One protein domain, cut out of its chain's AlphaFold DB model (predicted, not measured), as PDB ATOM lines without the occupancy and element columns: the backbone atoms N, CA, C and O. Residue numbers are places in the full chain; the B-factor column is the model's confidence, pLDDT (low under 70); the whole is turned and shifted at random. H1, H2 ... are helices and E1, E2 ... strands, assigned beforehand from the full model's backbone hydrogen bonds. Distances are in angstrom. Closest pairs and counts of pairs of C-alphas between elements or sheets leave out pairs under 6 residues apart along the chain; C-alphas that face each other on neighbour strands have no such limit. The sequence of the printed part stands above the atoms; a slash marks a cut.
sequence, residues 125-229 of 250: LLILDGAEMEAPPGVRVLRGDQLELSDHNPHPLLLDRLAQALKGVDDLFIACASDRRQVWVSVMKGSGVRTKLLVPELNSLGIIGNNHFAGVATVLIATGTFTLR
ATOM      1  N   LEU A 125     -52.737   6.910 -28.334       87.75
ATOM      2  CA  LEU A 125     -52.630   7.781 -29.507       87.75
ATOM      3  C   LEU A 125     -51.165   7.857 -29.944       87.75
ATOM      4  O   LEU A 125     -50.282   8.016 -29.105       87.75
ATOM      5  N   LEU A 126     -50.914   7.749 -31.244       88.88
ATOM      6  CA  LEU A 126     -49.622   7.969 -31.880       88.88
ATOM      7  C   LEU A 126     -49.725   9.202 -32.776       88.88
ATOM      8  O   LEU A 126     -50.541   9.224 -33.696       88.88
ATOM      9  N   ILE A 127     -48.905  10.214 -32.509       89.00
ATOM     10  CA  ILE A 127     -48.736  11.376 -33.382       89.00
ATOM     11  C   ILE A 127     -47.512  11.142 -34.266       89.00
ATOM     12  O   ILE A 127     -46.423  10.899 -33.747       89.00
ATOM     13  N   LEU A 128     -47.703  11.224 -35.583       87.88
ATOM     14  CA  LEU A 128     -46.644  11.145 -36.592       87.88
ATOM     15  C   LEU A 128     -46.413  12.531 -37.196       87.88
ATOM     16  O   LEU A 128     -47.281  13.036 -37.902       87.88
ATOM     17  N   ASP A 129     -45.262  13.140 -36.925       85.06
ATOM     18  CA  ASP A 129     -44.883  14.468 -37.425       85.06
ATOM     19  C   ASP A 129     -43.531  14.402 -38.153       85.06
ATOM     20  O   ASP A 129     -42.463  14.511 -37.549       85.06
ATOM     21  N   GLY A 130     -43.574  14.131 -39.460       75.62
ATOM     22  CA  GLY A 130     -42.371  13.965 -40.285       75.62
ATOM     23  C   GLY A 130     -41.593  12.663 -40.040       75.62
ATOM     24  O   GLY A 130     -40.499  12.503 -40.570       75.62
ATOM     25  N   ALA A 131     -42.141  11.730 -39.256       78.81
ATOM     26  CA  ALA A 131     -41.597  10.387 -39.065       78.81
ATOM     27  C   ALA A 131     -42.552   9.339 -39.653       78.81
ATOM     28  O   ALA A 131     -43.747   9.348 -39.354       78.81
ATOM     29  N   GLU A 132     -42.022   8.416 -40.457       76.19
ATOM     30  CA  GLU A 132     -42.776   7.261 -40.949       76.19
ATOM     31  C   GLU A 132     -42.606   6.083 -39.988       76.19
ATOM     32  O   GLU A 132     -41.497   5.629 -39.708       76.19
ATOM     33  N   MET A 133     -43.725   5.604 -39.449       78.94
ATOM     34  CA  MET A 133     -43.767   4.444 -38.568       78.94
ATOM     35  C   MET A 133     -45.090   3.713 -38.743       78.94
ATOM     36  O   MET A 133     -46.154   4.331 -38.812       78.94
ATOM     37  N   GLU A 134     -45.021   2.386 -38.759       77.88
ATOM     38  CA  GLU A 134     -46.205   1.541 -38.747       77.88
ATOM     39  C   GLU A 134     -46.815   1.505 -37.339       77.88
ATOM     40  O   GLU A 134     -46.142   1.221 -36.344       77.88
ATOM     41  N   ALA A 135     -48.101   1.837 -37.241       77.81
ATOM     42  CA  ALA A 135     -48.791   1.877 -35.963       77.81
ATOM     43  C   ALA A 135     -49.212   0.465 -35.520       77.81
ATOM     44  O   ALA A 135     -49.852  -0.248 -36.297       77.81
ATOM     45  N   PRO A 136     -48.932   0.062 -34.267       78.38
ATOM     46  CA  PRO A 136     -49.418  -1.206 -33.737       78.38
ATOM     47  C   PRO A 136     -50.956  -1.300 -33.761       78.38
ATOM     48  O   PRO A 136     -51.639  -0.281 -33.604       78.38
ATOM     49  N   PRO A 137     -51.528  -2.513 -33.872       73.94
ATOM     50  CA  PRO A 137     -52.975  -2.698 -33.868       73.94
ATOM     51  C   PRO A 137     -53.611  -2.163 -32.572       73.94
ATOM     52  O   PRO A 137     -53.138  -2.420 -31.462       73.94
ATOM     53  N   GLY A 138     -54.708  -1.413 -32.721       74.12
ATOM     54  CA  GLY A 138     -55.449  -0.810 -31.606       74.12
ATOM     55  C   GLY A 138     -54.906   0.534 -31.104       74.12
ATOM     56  O   GLY A 138     -55.333   0.998 -30.049       74.12
ATOM     57  N   VAL A 139     -53.984   1.166 -31.836       82.38
ATOM     58  CA  VAL A 139     -53.480   2.520 -31.554       82.38
ATOM     59  C   VAL A 139     -54.117   3.506 -32.530       82.38
ATOM     60  O   VAL A 139     -54.082   3.292 -33.741       82.38
ATOM     61  N   ARG A 140     -54.699   4.600 -32.025       84.19
ATOM     62  CA  ARG A 140     -55.175   5.684 -32.897       84.19
ATOM     63  C   ARG A 140     -53.973   6.436 -33.451       84.19
ATOM     64  O   ARG A 140     -53.051   6.732 -32.699       84.19
ATOM     65  N   VAL A 141     -53.999   6.776 -34.732       85.81
ATOM     66  CA  VAL A 141     -52.921   7.528 -35.384       85.81
ATOM     67  C   VAL A 141     -53.438   8.899 -35.773       85.81
ATOM     68  O   VAL A 141     -54.492   9.011 -36.396       85.81
ATOM     69  N   LEU A 142     -52.686   9.933 -35.420       84.19
ATOM     70  CA  LEU A 142     -52.906  11.299 -35.862       84.19
ATOM     71  C   LEU A 142     -51.658  11.755 -36.615       84.19
ATOM     72  O   LEU A 142     -50.550  11.670 -36.089       84.19
ATOM     73  N   ARG A 143     -51.819  12.232 -37.847       81.81
ATOM     74  CA  ARG A 143     -50.705  12.859 -38.558       81.81
ATOM     75  C   ARG A 143     -50.635  14.332 -38.168       81.81
ATOM     76  O   ARG A 143     -51.640  15.038 -38.195       81.81
ATOM     77  N   GLY A 144     -49.458  14.744 -37.713       68.06
ATOM     78  CA  GLY A 144     -49.120  16.106 -37.309       68.06
ATOM     79  C   GLY A 144     -48.548  16.947 -38.448       68.06
ATOM     80  O   GLY A 144     -48.223  18.104 -38.225       68.06
ATOM     81  N   ASP A 145     -48.474  16.401 -39.664       65.25
ATOM     82  CA  ASP A 145     -48.092  17.115 -40.890       65.25
ATOM     83  C   ASP A 145     -48.961  18.359 -41.160       65.25
ATOM     84  O   ASP A 145     -48.507  19.307 -41.793       65.25
ATOM     85  N   GLN A 146     -50.182  18.389 -40.621       55.59
ATOM     86  CA  GLN A 146     -51.113  19.520 -40.697       55.59
ATOM     87  C   GLN A 146     -51.052  20.477 -39.493       55.59
ATOM     88  O   GLN A 146     -51.795  21.459 -39.447       55.59
ATOM     89  N   LEU A 147     -50.223  20.194 -38.482       63.69
ATOM     90  CA  LEU A 147     -50.063  21.067 -37.324       63.69
ATOM     91  C   LEU A 147     -48.932  22.065 -37.598       63.69
ATOM     92  O   LEU A 147     -47.753  21.731 -37.512       63.69
ATOM     93  N   GLU A 148     -49.299  23.317 -37.870       64.38
ATOM     94  CA  GLU A 148     -48.370  24.453 -37.906       64.38
ATOM     95  C   GLU A 148     -47.897  24.803 -36.484       64.38
ATOM     96  O   GLU A 148     -48.280  25.806 -35.881       64.38
ATOM     97  N   LEU A 149     -47.080  23.925 -35.904       65.75
ATOM     98  CA  LEU A 149     -46.383  24.177 -34.652       65.75
ATOM     99  C   LEU A 149     -45.218  25.128 -34.933       65.75
ATOM    100  O   LEU A 149     -44.129  24.708 -35.308       65.75
ATOM    101  N   SER A 150     -45.471  26.429 -34.799       59.47
ATOM    102  CA  SER A 150     -44.443  27.463 -34.923       59.47
ATOM    103  C   SER A 150     -43.429  27.344 -33.779       59.47
ATOM    104  O   SER A 150     -43.819  27.130 -32.630       59.47
ATOM    105  N   ASP A 151     -42.146  27.562 -34.074       60.47
ATOM    106  CA  ASP A 151     -41.010  27.272 -33.181       60.47
ATOM    107  C   ASP A 151     -41.027  27.964 -31.808       60.47
ATOM    108  O   ASP A 151     -40.230  27.604 -30.944       60.47
ATOM    109  N   HIS A 152     -41.871  28.974 -31.572       56.78
ATOM    110  CA  HIS A 152     -41.816  29.780 -30.342       56.78
ATOM    111  C   HIS A 152     -43.154  29.983 -29.621       56.78
ATOM    112  O   HIS A 152     -43.137  30.308 -28.434       56.78
ATOM    113  N   ASN A 153     -44.306  29.794 -30.275       62.00
ATOM    114  CA  ASN A 153     -45.595  29.911 -29.591       62.00
ATOM    115  C   ASN A 153     -46.711  29.187 -30.365       62.00
ATOM    116  O   ASN A 153     -47.154  29.687 -31.402       62.00
ATOM    117  N   PRO A 154     -47.181  28.015 -29.902       67.94
ATOM    118  CA  PRO A 154     -48.273  27.313 -30.564       67.94
ATOM    119  C   PRO A 154     -49.562  28.141 -30.473       67.94
ATOM    120  O   PRO A 154     -49.944  28.611 -29.400       67.94
ATOM    121  N   HIS A 155     -50.252  28.310 -31.602       71.38
ATOM    122  CA  HIS A 155     -51.492  29.079 -31.661       71.38
ATOM    123  C   HIS A 155     -52.554  28.486 -30.702       71.38
ATOM    124  O   HIS A 155     -52.763  27.268 -30.716       71.38
ATOM    125  N   PRO A 156     -53.292  29.294 -29.912       74.88
ATOM    126  CA  PRO A 156     -54.257  28.786 -28.925       74.88
ATOM    127  C   PRO A 156     -55.317  27.847 -29.517       74.88
ATOM    128  O   PRO A 156     -55.692  26.847 -28.915       74.88
ATOM    129  N   LEU A 157     -55.760  28.136 -30.741       77.25
ATOM    130  CA  LEU A 157     -56.739  27.321 -31.467       77.25
ATOM    131  C   LEU A 157     -56.201  25.923 -31.834       77.25
ATOM    132  O   LEU A 157     -56.956  24.955 -31.895       77.25
ATOM    133  N   LEU A 158     -54.892  25.813 -32.076       77.19
ATOM    134  CA  LEU A 158     -54.223  24.545 -32.358       77.19
ATOM    135  C   LEU A 158     -54.062  23.723 -31.073       77.19
ATOM    136  O   LEU A 158     -54.281  22.515 -31.097       77.19
ATOM    137  N   LEU A 159     -53.785  24.382 -29.943       79.94
ATOM    138  CA  LEU A 159     -53.798  23.740 -28.627       79.94
ATOM    139  C   LEU A 159     -55.191  23.217 -28.252       79.94
ATOM    140  O   LEU A 159     -55.286  22.118 -27.714       79.94
ATOM    141  N   ASP A 160     -56.261  23.952 -28.565       82.50
ATOM    142  CA  ASP A 160     -57.633  23.492 -28.310       82.50
ATOM    143  C   ASP A 160     -57.984  22.256 -29.153       82.50
ATOM    144  O   ASP A 160     -58.450  21.247 -28.623       82.50
ATOM    145  N   ARG A 161     -57.660  22.264 -30.452       81.81
ATOM    146  CA  ARG A 161     -57.827  21.079 -31.316       81.81
ATOM    147  C   ARG A 161     -57.023  19.884 -30.813       81.81
ATOM    148  O   ARG A 161     -57.528  18.762 -30.808       81.81
ATOM    149  N   LEU A 162     -55.793  20.123 -30.359       83.19
ATOM    150  CA  LEU A 162     -54.958  19.088 -29.767       83.19
ATOM    151  C   LEU A 162     -55.600  18.548 -28.482       83.19
ATOM    152  O   LEU A 162     -55.753  17.341 -28.340       83.19
ATOM    153  N   ALA A 163     -56.068  19.415 -27.582       82.44
ATOM    154  CA  ALA A 163     -56.757  19.013 -26.357       82.44
ATOM    155  C   ALA A 163     -58.024  18.187 -26.641       82.44
ATOM    156  O   ALA A 163     -58.277  17.187 -25.964       82.44
ATOM    157  N   GLN A 164     -58.790  18.550 -27.673       83.75
ATOM    158  CA  GLN A 164     -59.947  17.776 -28.124       83.75
ATOM    159  C   GLN A 164     -59.539  16.395 -28.656       83.75
ATOM    160  O   GLN A 164     -60.162  15.398 -28.290       83.75
ATOM    161  N   ALA A 165     -58.465  16.306 -29.448       83.00
ATOM    162  CA  ALA A 165     -57.934  15.035 -29.949       83.00
ATOM    163  C   ALA A 165     -57.377  14.134 -28.827       83.00
ATOM    164  O   ALA A 165     -57.455  12.904 -28.906       83.00
ATOM    165  N   LEU A 166     -56.857  14.741 -27.756       83.56
ATOM    166  CA  LEU A 166     -56.355  14.053 -26.564       83.56
ATOM    167  C   LEU A 166     -57.457  13.587 -25.606       83.56
ATOM    168  O   LEU A 166     -57.184  12.847 -24.656       83.56
ATOM    169  N   LYS A 167     -58.715  13.975 -25.832       80.25
ATOM    170  CA  LYS A 167     -59.820  13.596 -24.953       80.25
ATOM    171  C   LYS A 167     -60.018  12.074 -24.961       80.25
ATOM    172  O   LYS A 167     -60.241  11.454 -26.002       80.25
ATOM    173  N   GLY A 168     -59.942  11.471 -23.775       72.88
ATOM    174  CA  GLY A 168     -60.041  10.018 -23.609       72.88
ATOM    175  C   GLY A 168     -58.826   9.252 -24.139       72.88
ATOM    176  O   GLY A 168     -58.977   8.101 -24.537       72.88
ATOM    177  N   VAL A 169     -57.651   9.886 -24.201       81.31
ATOM    178  CA  VAL A 169     -56.356   9.232 -24.436       81.31
ATOM    179  C   VAL A 169     -55.639   9.074 -23.100       81.31
ATOM    180  O   VAL A 169     -55.497  10.041 -22.354       81.31
ATOM    181  N   ASP A 170     -55.165   7.865 -22.817       78.81
ATOM    182  CA  ASP A 170     -54.441   7.557 -21.580       78.81
ATOM    183  C   ASP A 170     -52.927   7.688 -21.767       78.81
ATOM    184  O   ASP A 170     -52.235   8.262 -20.925       78.81
ATOM    185  N   ASP A 171     -52.423   7.156 -22.883       85.69
ATOM    186  CA  ASP A 171     -51.009   7.145 -23.243       85.69
ATOM    187  C   ASP A 171     -50.837   7.727 -24.656       85.69
ATOM    188  O   ASP A 171     -51.400   7.229 -25.634       85.69
ATOM    189  N   LEU A 172     -50.022   8.771 -24.764       88.69
ATOM    190  CA  LEU A 172     -49.664   9.416 -26.018       88.69
ATOM    191  C   LEU A 172     -48.208   9.122 -26.379       88.69
ATOM    192  O   LEU A 172     -47.302   9.266 -25.557       88.69
ATOM    193  N   PHE A 173     -47.995   8.778 -27.639       90.38
ATOM    194  CA  PHE A 173     -46.701   8.538 -28.252       90.38
ATOM    195  C   PHE A 173     -46.488   9.552 -29.374       90.38
ATOM    196  O   PHE A 173     -47.381   9.759 -30.188       90.38
ATOM    197  N   ILE A 174     -45.325  10.195 -29.414       90.56
ATOM    198  CA  ILE A 174     -44.989  11.188 -30.440       90.56
ATOM    199  C   ILE A 174     -43.753  10.707 -31.180       90.56
ATOM    200  O   ILE A 174     -42.693  10.543 -30.578       90.56
ATOM    201  N   ALA A 175     -43.899  10.487 -32.479       90.25
ATOM    202  CA  ALA A 175     -42.808  10.224 -33.397       90.25
ATOM    203  C   ALA A 175     -42.640  11.455 -34.287       90.25
ATOM    204  O   ALA A 175     -43.506  11.762 -35.105       90.25
ATOM    205  N   CYS A 176     -41.537  12.172 -34.092       87.81
ATOM    206  CA  CYS A 176     -41.227  13.364 -34.866       87.81
ATOM    207  C   CYS A 176     -39.757  13.414 -35.283       87.81
ATOM    208  O   CYS A 176     -38.899  12.760 -34.673       87.81
ATOM    209  N   ALA A 177     -39.474  14.226 -36.301       84.69
ATOM    210  CA  ALA A 177     -38.113  14.585 -36.681       84.69
ATOM    211  C   ALA A 177     -37.366  15.277 -35.518       84.69
ATOM    212  O   ALA A 177     -37.975  15.800 -34.577       84.69
ATOM    213  N   SER A 178     -36.032  15.194 -35.527       83.12
ATOM    214  CA  SER A 178     -35.178  15.598 -34.400       83.12
ATOM    215  C   SER A 178     -35.236  17.098 -34.094       83.12
ATOM    216  O   SER A 178     -35.169  17.476 -32.924       83.12
ATOM    217  N   ASP A 179     -35.430  17.919 -35.121       82.81
ATOM    218  CA  ASP A 179     -35.624  19.370 -35.076       82.81
ATOM    219  C   ASP A 179     -36.904  19.771 -34.321       82.81
ATOM    220  O   ASP A 179     -36.881  20.684 -33.497       82.81
ATOM    221  N   ARG A 180     -38.002  19.027 -34.494       82.00
ATOM    222  CA  ARG A 180     -39.312  19.342 -33.887       82.00
ATOM    223  C   ARG A 180     -39.505  18.823 -32.461       82.00
ATOM    224  O   ARG A 180     -40.492  19.156 -31.799       82.00
ATOM    225  N   ARG A 181     -38.570  18.024 -31.934       86.62
ATOM    226  CA  ARG A 181     -38.694  17.400 -30.599       86.62
ATOM    227  C   ARG A 181     -38.846  18.421 -29.480       86.62
ATOM    228  O   ARG A 181     -39.647  18.209 -28.572       86.62
ATOM    229  N   GLN A 182     -38.081  19.513 -29.522       86.12
ATOM    230  CA  GLN A 182     -38.125  20.530 -28.468       86.12
ATOM    231  C   GLN A 182     -39.484  21.233 -28.414       86.12
ATOM    232  O   GLN A 182     -40.022  21.440 -27.321       86.12
ATOM    233  N   VAL A 183     -40.073  21.519 -29.577       84.69
ATOM    234  CA  VAL A 183     -41.402  22.128 -29.695       84.69
ATOM    235  C   VAL A 183     -42.458  21.206 -29.090       84.69
ATOM    236  O   VAL A 183     -43.195  21.622 -28.195       84.69
ATOM    237  N   TRP A 184     -42.465  19.924 -29.468       87.38
ATOM    238  CA  TRP A 184     -43.368  18.929 -28.882       87.38
ATOM    239  C   TRP A 184     -43.176  18.763 -27.377       87.38
ATOM    240  O   TRP A 184     -44.151  18.687 -26.631       87.38
ATOM    241  N   VAL A 185     -41.933  18.757 -26.892       87.75
ATOM    242  CA  VAL A 185     -41.660  18.706 -25.452       87.75
ATOM    243  C   VAL A 185     -42.279  19.903 -24.733       87.75
ATOM    244  O   VAL A 185     -42.881  19.729 -23.673       87.75
ATOM    245  N   SER A 186     -42.158  21.102 -25.301       85.69
ATOM    246  CA  SER A 186     -42.731  22.322 -24.732       85.69
ATOM    247  C   SER A 186     -44.262  22.272 -24.699       85.69
ATOM    248  O   SER A 186     -44.862  22.434 -23.636       85.69
ATOM    249  N   VAL A 187     -44.890  21.935 -25.831       85.38
ATOM    250  CA  VAL A 187     -46.354  21.830 -25.983       85.38
ATOM    251  C   VAL A 187     -46.944  20.810 -25.007       85.38
ATOM    252  O   VAL A 187     -47.976  21.046 -24.376       85.38
ATOM    253  N   MET A 188     -46.280  19.666 -24.842       87.31
ATOM    254  CA  MET A 188     -46.867  18.519 -24.154       87.31
ATOM    255  C   MET A 188     -46.677  18.521 -22.642       87.31
ATOM    256  O   MET A 188     -47.450  17.856 -21.944       87.31
ATOM    257  N   LYS A 189     -45.724  19.300 -22.114       82.38
ATOM    258  CA  LYS A 189     -45.524  19.464 -20.664       82.38
ATOM    259  C   LYS A 189     -46.796  19.918 -19.935       82.38
ATOM    260  O   LYS A 189     -46.995  19.530 -18.787       82.38
ATOM    261  N   GLY A 190     -47.670  20.681 -20.599       76.00
ATOM    262  CA  GLY A 190     -48.941  21.169 -20.044       76.00
ATOM    263  C   GLY A 190     -50.181  20.325 -20.369       76.00
ATOM    264  O   GLY A 190     -51.263  20.633 -19.882       76.00
ATOM    265  N   SER A 191     -50.058  19.265 -21.173       78.38
ATOM    266  CA  SER A 191     -51.212  18.548 -21.751       78.38
ATOM    267  C   SER A 191     -52.074  17.768 -20.751       78.38
ATOM    268  O   SER A 191     -53.202  17.398 -21.063       78.38
ATOM    269  N   GLY A 192     -51.542  17.447 -19.568       77.50
ATOM    270  CA  GLY A 192     -52.229  16.587 -18.601       77.50
ATOM    271  C   GLY A 192     -52.404  15.130 -19.060       77.50
ATOM    272  O   GLY A 192     -53.046  14.346 -18.359       77.50
ATOM    273  N   VAL A 193     -51.799  14.726 -20.179       84.00
ATOM    274  CA  VAL A 193     -51.812  13.344 -20.680       84.00
ATOM    275  C   VAL A 193     -50.412  12.752 -20.582       84.00
ATOM    276  O   VAL A 193     -49.407  13.449 -20.757       84.00
ATOM    277  N   ARG A 194     -50.325  11.458 -20.256       86.44
ATOM    278  CA  ARG A 194     -49.032  10.786 -20.177       86.44
ATOM    279  C   ARG A 194     -48.440  10.693 -21.579       86.44
ATOM    280  O   ARG A 194     -48.963   9.983 -22.426       86.44
ATOM    281  N   THR A 195     -47.345  11.406 -21.805       89.25
ATOM    282  CA  THR A 195     -46.759  11.599 -23.132       89.25
ATOM    283  C   THR A 195     -45.339  11.065 -23.178       89.25
ATOM    284  O   THR A 195     -44.511  11.396 -22.323       89.25
ATOM    285  N   LYS A 196     -45.050  10.270 -24.205       91.25
ATOM    286  CA  LYS A 196     -43.740   9.689 -24.481       91.25
ATOM    287  C   LYS A 196     -43.261  10.095 -25.874       91.25
ATOM    288  O   LYS A 196     -44.006   9.983 -26.842       91.25
ATOM    289  N   LEU A 197     -42.010  10.529 -25.965       90.06
ATOM    290  CA  LEU A 197     -41.325  10.809 -27.224       90.06
ATOM    291  C   LEU A 197     -40.625   9.556 -27.720       90.06
ATOM    292  O   LEU A 197     -39.944   8.903 -26.931       90.06
ATOM    293  N   LEU A 198     -40.736   9.252 -29.004       89.44
ATOM    294  CA  LEU A 198     -39.945   8.212 -29.640       89.44
ATOM    295  C   LEU A 198     -38.596   8.789 -30.059       89.44
ATOM    296  O   LEU A 198     -38.531   9.796 -30.762       89.44
ATOM    297  N   VAL A 199     -37.521   8.143 -29.611       87.38
ATOM    298  CA  VAL A 199     -36.143   8.573 -29.865       87.38
ATOM    299  C   VAL A 199     -35.349   7.370 -30.384       87.38
ATOM    300  O   VAL A 199     -34.731   6.652 -29.592       87.38
ATOM    301  N   PRO A 200     -35.399   7.100 -31.703       82.94
ATOM    302  CA  PRO A 200     -34.726   5.956 -32.325       82.94
ATOM    303  C   PRO A 200     -33.225   5.874 -32.029       82.94
ATOM    304  O   PRO A 200     -32.674   4.783 -31.941       82.94
ATOM    305  N   GLU A 201     -32.563   7.005 -31.806       80.56
ATOM    306  CA  GLU A 201     -31.132   7.098 -31.502       80.56
ATOM    307  C   GLU A 201     -30.767   6.398 -30.186       80.56
ATOM    308  O   GLU A 201     -29.648   5.909 -30.020       80.56
ATOM    309  N   LEU A 202     -31.715   6.285 -29.247       78.69
ATOM    310  CA  LEU A 202     -31.476   5.553 -28.004       78.69
ATOM    311  C   LEU A 202     -31.491   4.032 -28.208       78.69
ATOM    312  O   LEU A 202     -30.898   3.329 -27.391       78.69
ATOM    313  N   ASN A 203     -32.074   3.517 -29.300       76.62
ATOM    314  CA  ASN A 203     -31.974   2.091 -29.629       76.62
ATOM    315  C   ASN A 203     -30.534   1.700 -29.970       76.62
ATOM    316  O   ASN A 203     -30.054   0.669 -29.507       76.62
ATOM    317  N   SER A 204     -29.828   2.531 -30.747       69.50
ATOM    318  CA  SER A 204     -28.434   2.266 -31.132       69.50
ATOM    319  C   SER A 204     -27.456   2.295 -29.957       69.50
ATOM    320  O   SER A 204     -26.378   1.719 -30.048       69.50
ATOM    321  N   LEU A 205     -27.832   2.938 -28.850       68.25
ATOM    322  CA  LEU A 205     -26.996   3.060 -27.655       68.25
ATOM    323  C   LEU A 205     -27.162   1.888 -26.676       68.25
ATOM    324  O   LEU A 205     -26.437   1.827 -25.687       68.25
ATOM    325  N   GLY A 206     -28.107   0.969 -26.919       61.16
ATOM    326  CA  GLY A 206     -28.298  -0.219 -26.081       61.16
ATOM    327  C   GLY A 206     -28.625   0.094 -24.616       61.16
ATOM    328  O   GLY A 206     -28.287  -0.689 -23.729       61.16
ATOM    329  N   ILE A 207     -29.245   1.248 -24.340       64.44
ATOM    330  CA  ILE A 207     -29.512   1.700 -22.970       64.44
ATOM    331  C   ILE A 207     -30.533   0.765 -22.312       64.44
ATOM    332  O   ILE A 207     -31.718   0.741 -22.657       64.44
ATOM    333  N   ILE A 208     -30.064   0.009 -21.320       55.38
ATOM    334  CA  ILE A 208     -30.880  -0.886 -20.502       55.38
ATOM    335  C   ILE A 208     -31.746  -0.027 -19.571       55.38
ATOM    336  O   ILE A 208     -31.227   0.711 -18.738       55.38
ATOM    337  N   GLY A 209     -33.072  -0.121 -19.710       57.38
ATOM    338  CA  GLY A 209     -34.036   0.565 -18.835       57.38
ATOM    339  C   GLY A 209     -35.025   1.490 -19.546       57.38
ATOM    340  O   GLY A 209     -35.977   1.956 -18.917       57.38
ATOM    341  N   ASN A 210     -34.866   1.720 -20.851       66.44
ATOM    342  CA  ASN A 210     -35.839   2.498 -21.612       66.44
ATOM    343  C   ASN A 210     -37.076   1.674 -21.972       66.44
ATOM    344  O   ASN A 210     -36.995   0.515 -22.382       66.44
ATOM    345  N   ASN A 211     -38.248   2.301 -21.863       73.12
ATOM    346  CA  ASN A 211     -39.474   1.717 -22.392       73.12
ATOM    347  C   ASN A 211     -39.435   1.765 -23.917       73.12
ATOM    348  O   ASN A 211     -38.983   2.757 -24.482       73.12
ATOM    349  N   HIS A 212     -39.965   0.740 -24.576       79.56
ATOM    350  CA  HIS A 212     -40.046   0.689 -26.032       79.56
ATOM    351  C   HIS A 212     -41.505   0.732 -26.484       79.56
ATOM    352  O   HIS A 212     -42.397   0.218 -25.805       79.56
ATOM    353  N   PHE A 213     -41.748   1.341 -27.638       80.69
ATOM    354  CA  PHE A 213     -43.030   1.326 -28.327       80.69
ATOM    355  C   PHE A 213     -42.778   1.034 -29.802       80.69
ATOM    356  O   PHE A 213     -41.950   1.699 -30.414       80.69
ATOM    357  N   ALA A 214     -43.436   0.005 -30.347       79.94
ATOM    358  CA  ALA A 214     -43.202  -0.471 -31.716       79.94
ATOM    359  C   ALA A 214     -41.704  -0.711 -32.042       79.94
ATOM    360  O   ALA A 214     -41.234  -0.398 -33.128       79.94
ATOM    361  N   GLY A 215     -40.929  -1.224 -31.076       78.00
ATOM    362  CA  GLY A 215     -39.487  -1.463 -31.242       78.00
ATOM    363  C   GLY A 215     -38.600  -0.216 -31.127       78.00
ATOM    364  O   GLY A 215     -37.385  -0.325 -31.256       78.00
ATOM    365  N   VAL A 216     -39.169   0.957 -30.836       82.94
ATOM    366  CA  VAL A 216     -38.435   2.223 -30.701       82.94
ATOM    367  C   VAL A 216     -38.383   2.683 -29.249       82.94
ATOM    368  O   VAL A 216     -39.401   2.682 -28.554       82.94
ATOM    369  N   ALA A 217     -37.198   3.072 -28.778       85.31
ATOM    370  CA  ALA A 217     -36.993   3.611 -27.442       85.31
ATOM    371  C   ALA A 217     -37.838   4.868 -27.218       85.31
ATOM    372  O   ALA A 217     -37.960   5.741 -28.079       85.31
ATOM    373  N   THR A 218     -38.415   4.961 -26.024       87.38
ATOM    374  CA  THR A 218     -39.293   6.055 -25.624       87.38
ATOM    375  C   THR A 218     -38.755   6.795 -24.410       87.38
ATOM    376  O   THR A 218     -38.312   6.185 -23.436       87.38
ATOM    377  N   VAL A 219     -38.858   8.121 -24.449       87.69
ATOM    378  CA  VAL A 219     -38.511   9.024 -23.348       87.69
ATOM    379  C   VAL A 219     -39.791   9.647 -22.805       87.69
ATOM    380  O   VAL A 219     -40.607  10.178 -23.556       87.69
ATOM    381  N   LEU A 220     -39.994   9.575 -21.491       86.75
ATOM    382  CA  LEU A 220     -41.156  10.177 -20.843       86.75
ATOM    383  C   LEU A 220     -41.001  11.703 -20.803       86.75
ATOM    384  O   LEU A 220     -40.066  12.205 -20.185       86.75
ATOM    385  N   ILE A 221     -41.933  12.429 -21.424       86.75
ATOM    386  CA  ILE A 221     -41.953  13.900 -21.417       86.75
ATOM    387  C   ILE A 221     -42.905  14.421 -20.341       86.75
ATOM    388  O   ILE A 221     -42.566  15.329 -19.586       86.75
ATOM    389  N   ALA A 222     -44.112  13.856 -20.292       84.62
ATOM    390  CA  ALA A 222     -45.171  14.276 -19.386       84.62
ATOM    391  C   ALA A 222     -45.775  13.048 -18.707       84.62
ATOM    392  O   ALA A 222     -46.087  12.049 -19.352       84.62
ATOM    393  N   THR A 223     -45.947  13.109 -17.391       77.88
ATOM    394  CA  THR A 223     -46.494  12.006 -16.584       77.88
ATOM    395  C   THR A 223     -48.016  11.883 -16.686       77.88
ATOM    396  O   THR A 223     -48.549  10.810 -16.385       77.88
ATOM    397  N   GLY A 224     -48.682  12.939 -17.165       77.31
ATOM    398  CA  GLY A 224     -50.133  13.088 -17.208       77.31
ATOM    399  C   GLY A 224     -50.706  13.693 -15.925       77.31
ATOM    400  O   GLY A 224     -49.977  14.029 -14.993       77.31
ATOM    401  N   THR A 225     -52.028  13.858 -15.873       68.12
ATOM    402  CA  THR A 225     -52.699  14.282 -14.645       68.12
ATOM    403  C   THR A 225     -52.587  13.195 -13.582       68.12
ATOM    404  O   THR A 225     -52.627  11.999 -13.870       68.12
ATOM    405  N   PHE A 226     -52.469  13.628 -12.328       59.94
ATOM    406  CA  PHE A 226     -52.532  12.737 -11.178       59.94
ATOM    407  C   PHE A 226     -53.782  11.864 -11.248       59.94
ATOM    408  O   PHE A 226     -54.883  12.357 -11.547       59.94
ATOM    409  N   THR A 227     -53.604  10.581 -10.938       60.50
ATOM    410  CA  THR A 227     -54.724   9.652 -10.820       60.50
ATOM    411  C   THR A 227     -55.714  10.192  -9.782       60.50
ATOM    412  O   THR A 227     -55.339  10.950  -8.883       60.50
ATOM    413  N   LEU A 228     -57.000   9.833  -9.886       53.00
ATOM    414  CA  LEU A 228     -58.010  10.238  -8.894       53.00
ATOM    415  C   LEU A 228     -57.554   9.926  -7.460       53.00
ATOM    416  O   LEU A 228     -57.752  10.742  -6.564       53.00
ATOM    417  N   ARG A 229     -56.863   8.794  -7.270       53.12
ATOM    418  CA  ARG A 229     -56.250   8.393  -6.001       53.12
ATOM    419  C   ARG A 229     -55.199   9.390  -5.530       53.12
ATOM    420  O   ARG A 229     -55.299   9.848  -4.400       53.12
TER     421      ARG A 229
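This is residues 125 to 229 of the 250 residues of an uncharacterized protein of Sphingobacteriales bacterium (UniProt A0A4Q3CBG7). A single mixed sheet of six strands, strongly twisted and curling from edge to edge, makes the body, with helix H2 packed over one face along strand E4. H1 and the short H3 lie at opposite ends of the body, H1 off the sheet and H3 grazing it, and residues 225 to 229 run away from the sheet as a tail. The printed part has 105 residues with three named helices and six named strands, in the order E1 E2 H1 E3 H2 E4 H3 E5 E6; the class is mixed, helices and strands. The sheet runs E2 E1 E3 E4 E6 E5. The whole is compact, with a radius of gyration of the C-alphas of 13.5 A and spans of 39 by 37 by 26 A.

E1, residues 125 to 129, begins at C-alpha 125, (-52.630, 7.781, -29.507). E2 is residues 139 to 143. H1, residues 156 to 165, is 14.3 A long from first to last C-alpha, and E3, residues 171 to 176, is 16.4 A. H2 is residues 181 to 188, with C-alpha 181 at (-38.694, 17.400, -30.599). E4 is residues 194 to 198, H3 residues 201 to 204 and E5 residues 211 to 213. E6, residues 216 to 223, is 19.0 A long and ends at C-alpha 223, (-46.494, 12.006, -16.584).

E1 and E3 are parallel at 13 degrees, with N 127 and O 173 2.8 A apart, within hydrogen-bond range. On the other side of E1, the edge strand E2 is parallel to it at 26 degrees, with N 126 and O 140 at 2.8 A. E3 and E4 are parallel at 29 degrees, with N 174 and O 196 at 2.9 A. E4 and E6 are antiparallel at 149 degrees, with N 197 and O 219 at 2.8 A. E5, the other edge strand, forms a hairpin with E6, antiparallel at 111 degrees, with N 218 and O 211 at 2.7 A. The pairing of E6 is staggered: residues 216 to 218 pair with E5 and residues 218 to 223 with E4. E3, H2 and E4 form a strand-helix-strand unit, two parallel neighbour strands with a helix between, and its crossover is right-handed. E2, H1, E3 and E4, H3, E5 are split units, with E1 and E6 respectively between their strands, and both crossovers are right-handed. H2 is on the sheet at a height over the sheet of 8.7 A and runs along the strands, at 9 degrees to E4 on the local plane; dropped onto that plane, 6 of the 8 C-alphas of H2 fall on E4 and 2 fall on E3, and H2 lies over E4 and only just not over E3. The closest C-alphas of H2 and E6, Val 185 and Ile 221, are 6.3 A apart. H3 only grazes the sheet; its closest C-alphas to E6 are Asn 203 and Ala 217, 5.7 A apart. H1 is not on the sheet, and H1 and H2 are apart, but only just, at 8.1 A. In H1 and H2 every O i to N i+4 pair is within hydrogen-bond range; H3 is too short for such a pair.

The two C-alphas farthest apart, Leu 157 and Gly 206, are 40.0 A apart. The printed part has no cut. The link from E2 to H1 is long, with 12 residues. The mean pLDDT of the printed part is 78.1, and residues 144 to 154, 204 to 210 and 225 to 229 are under 70.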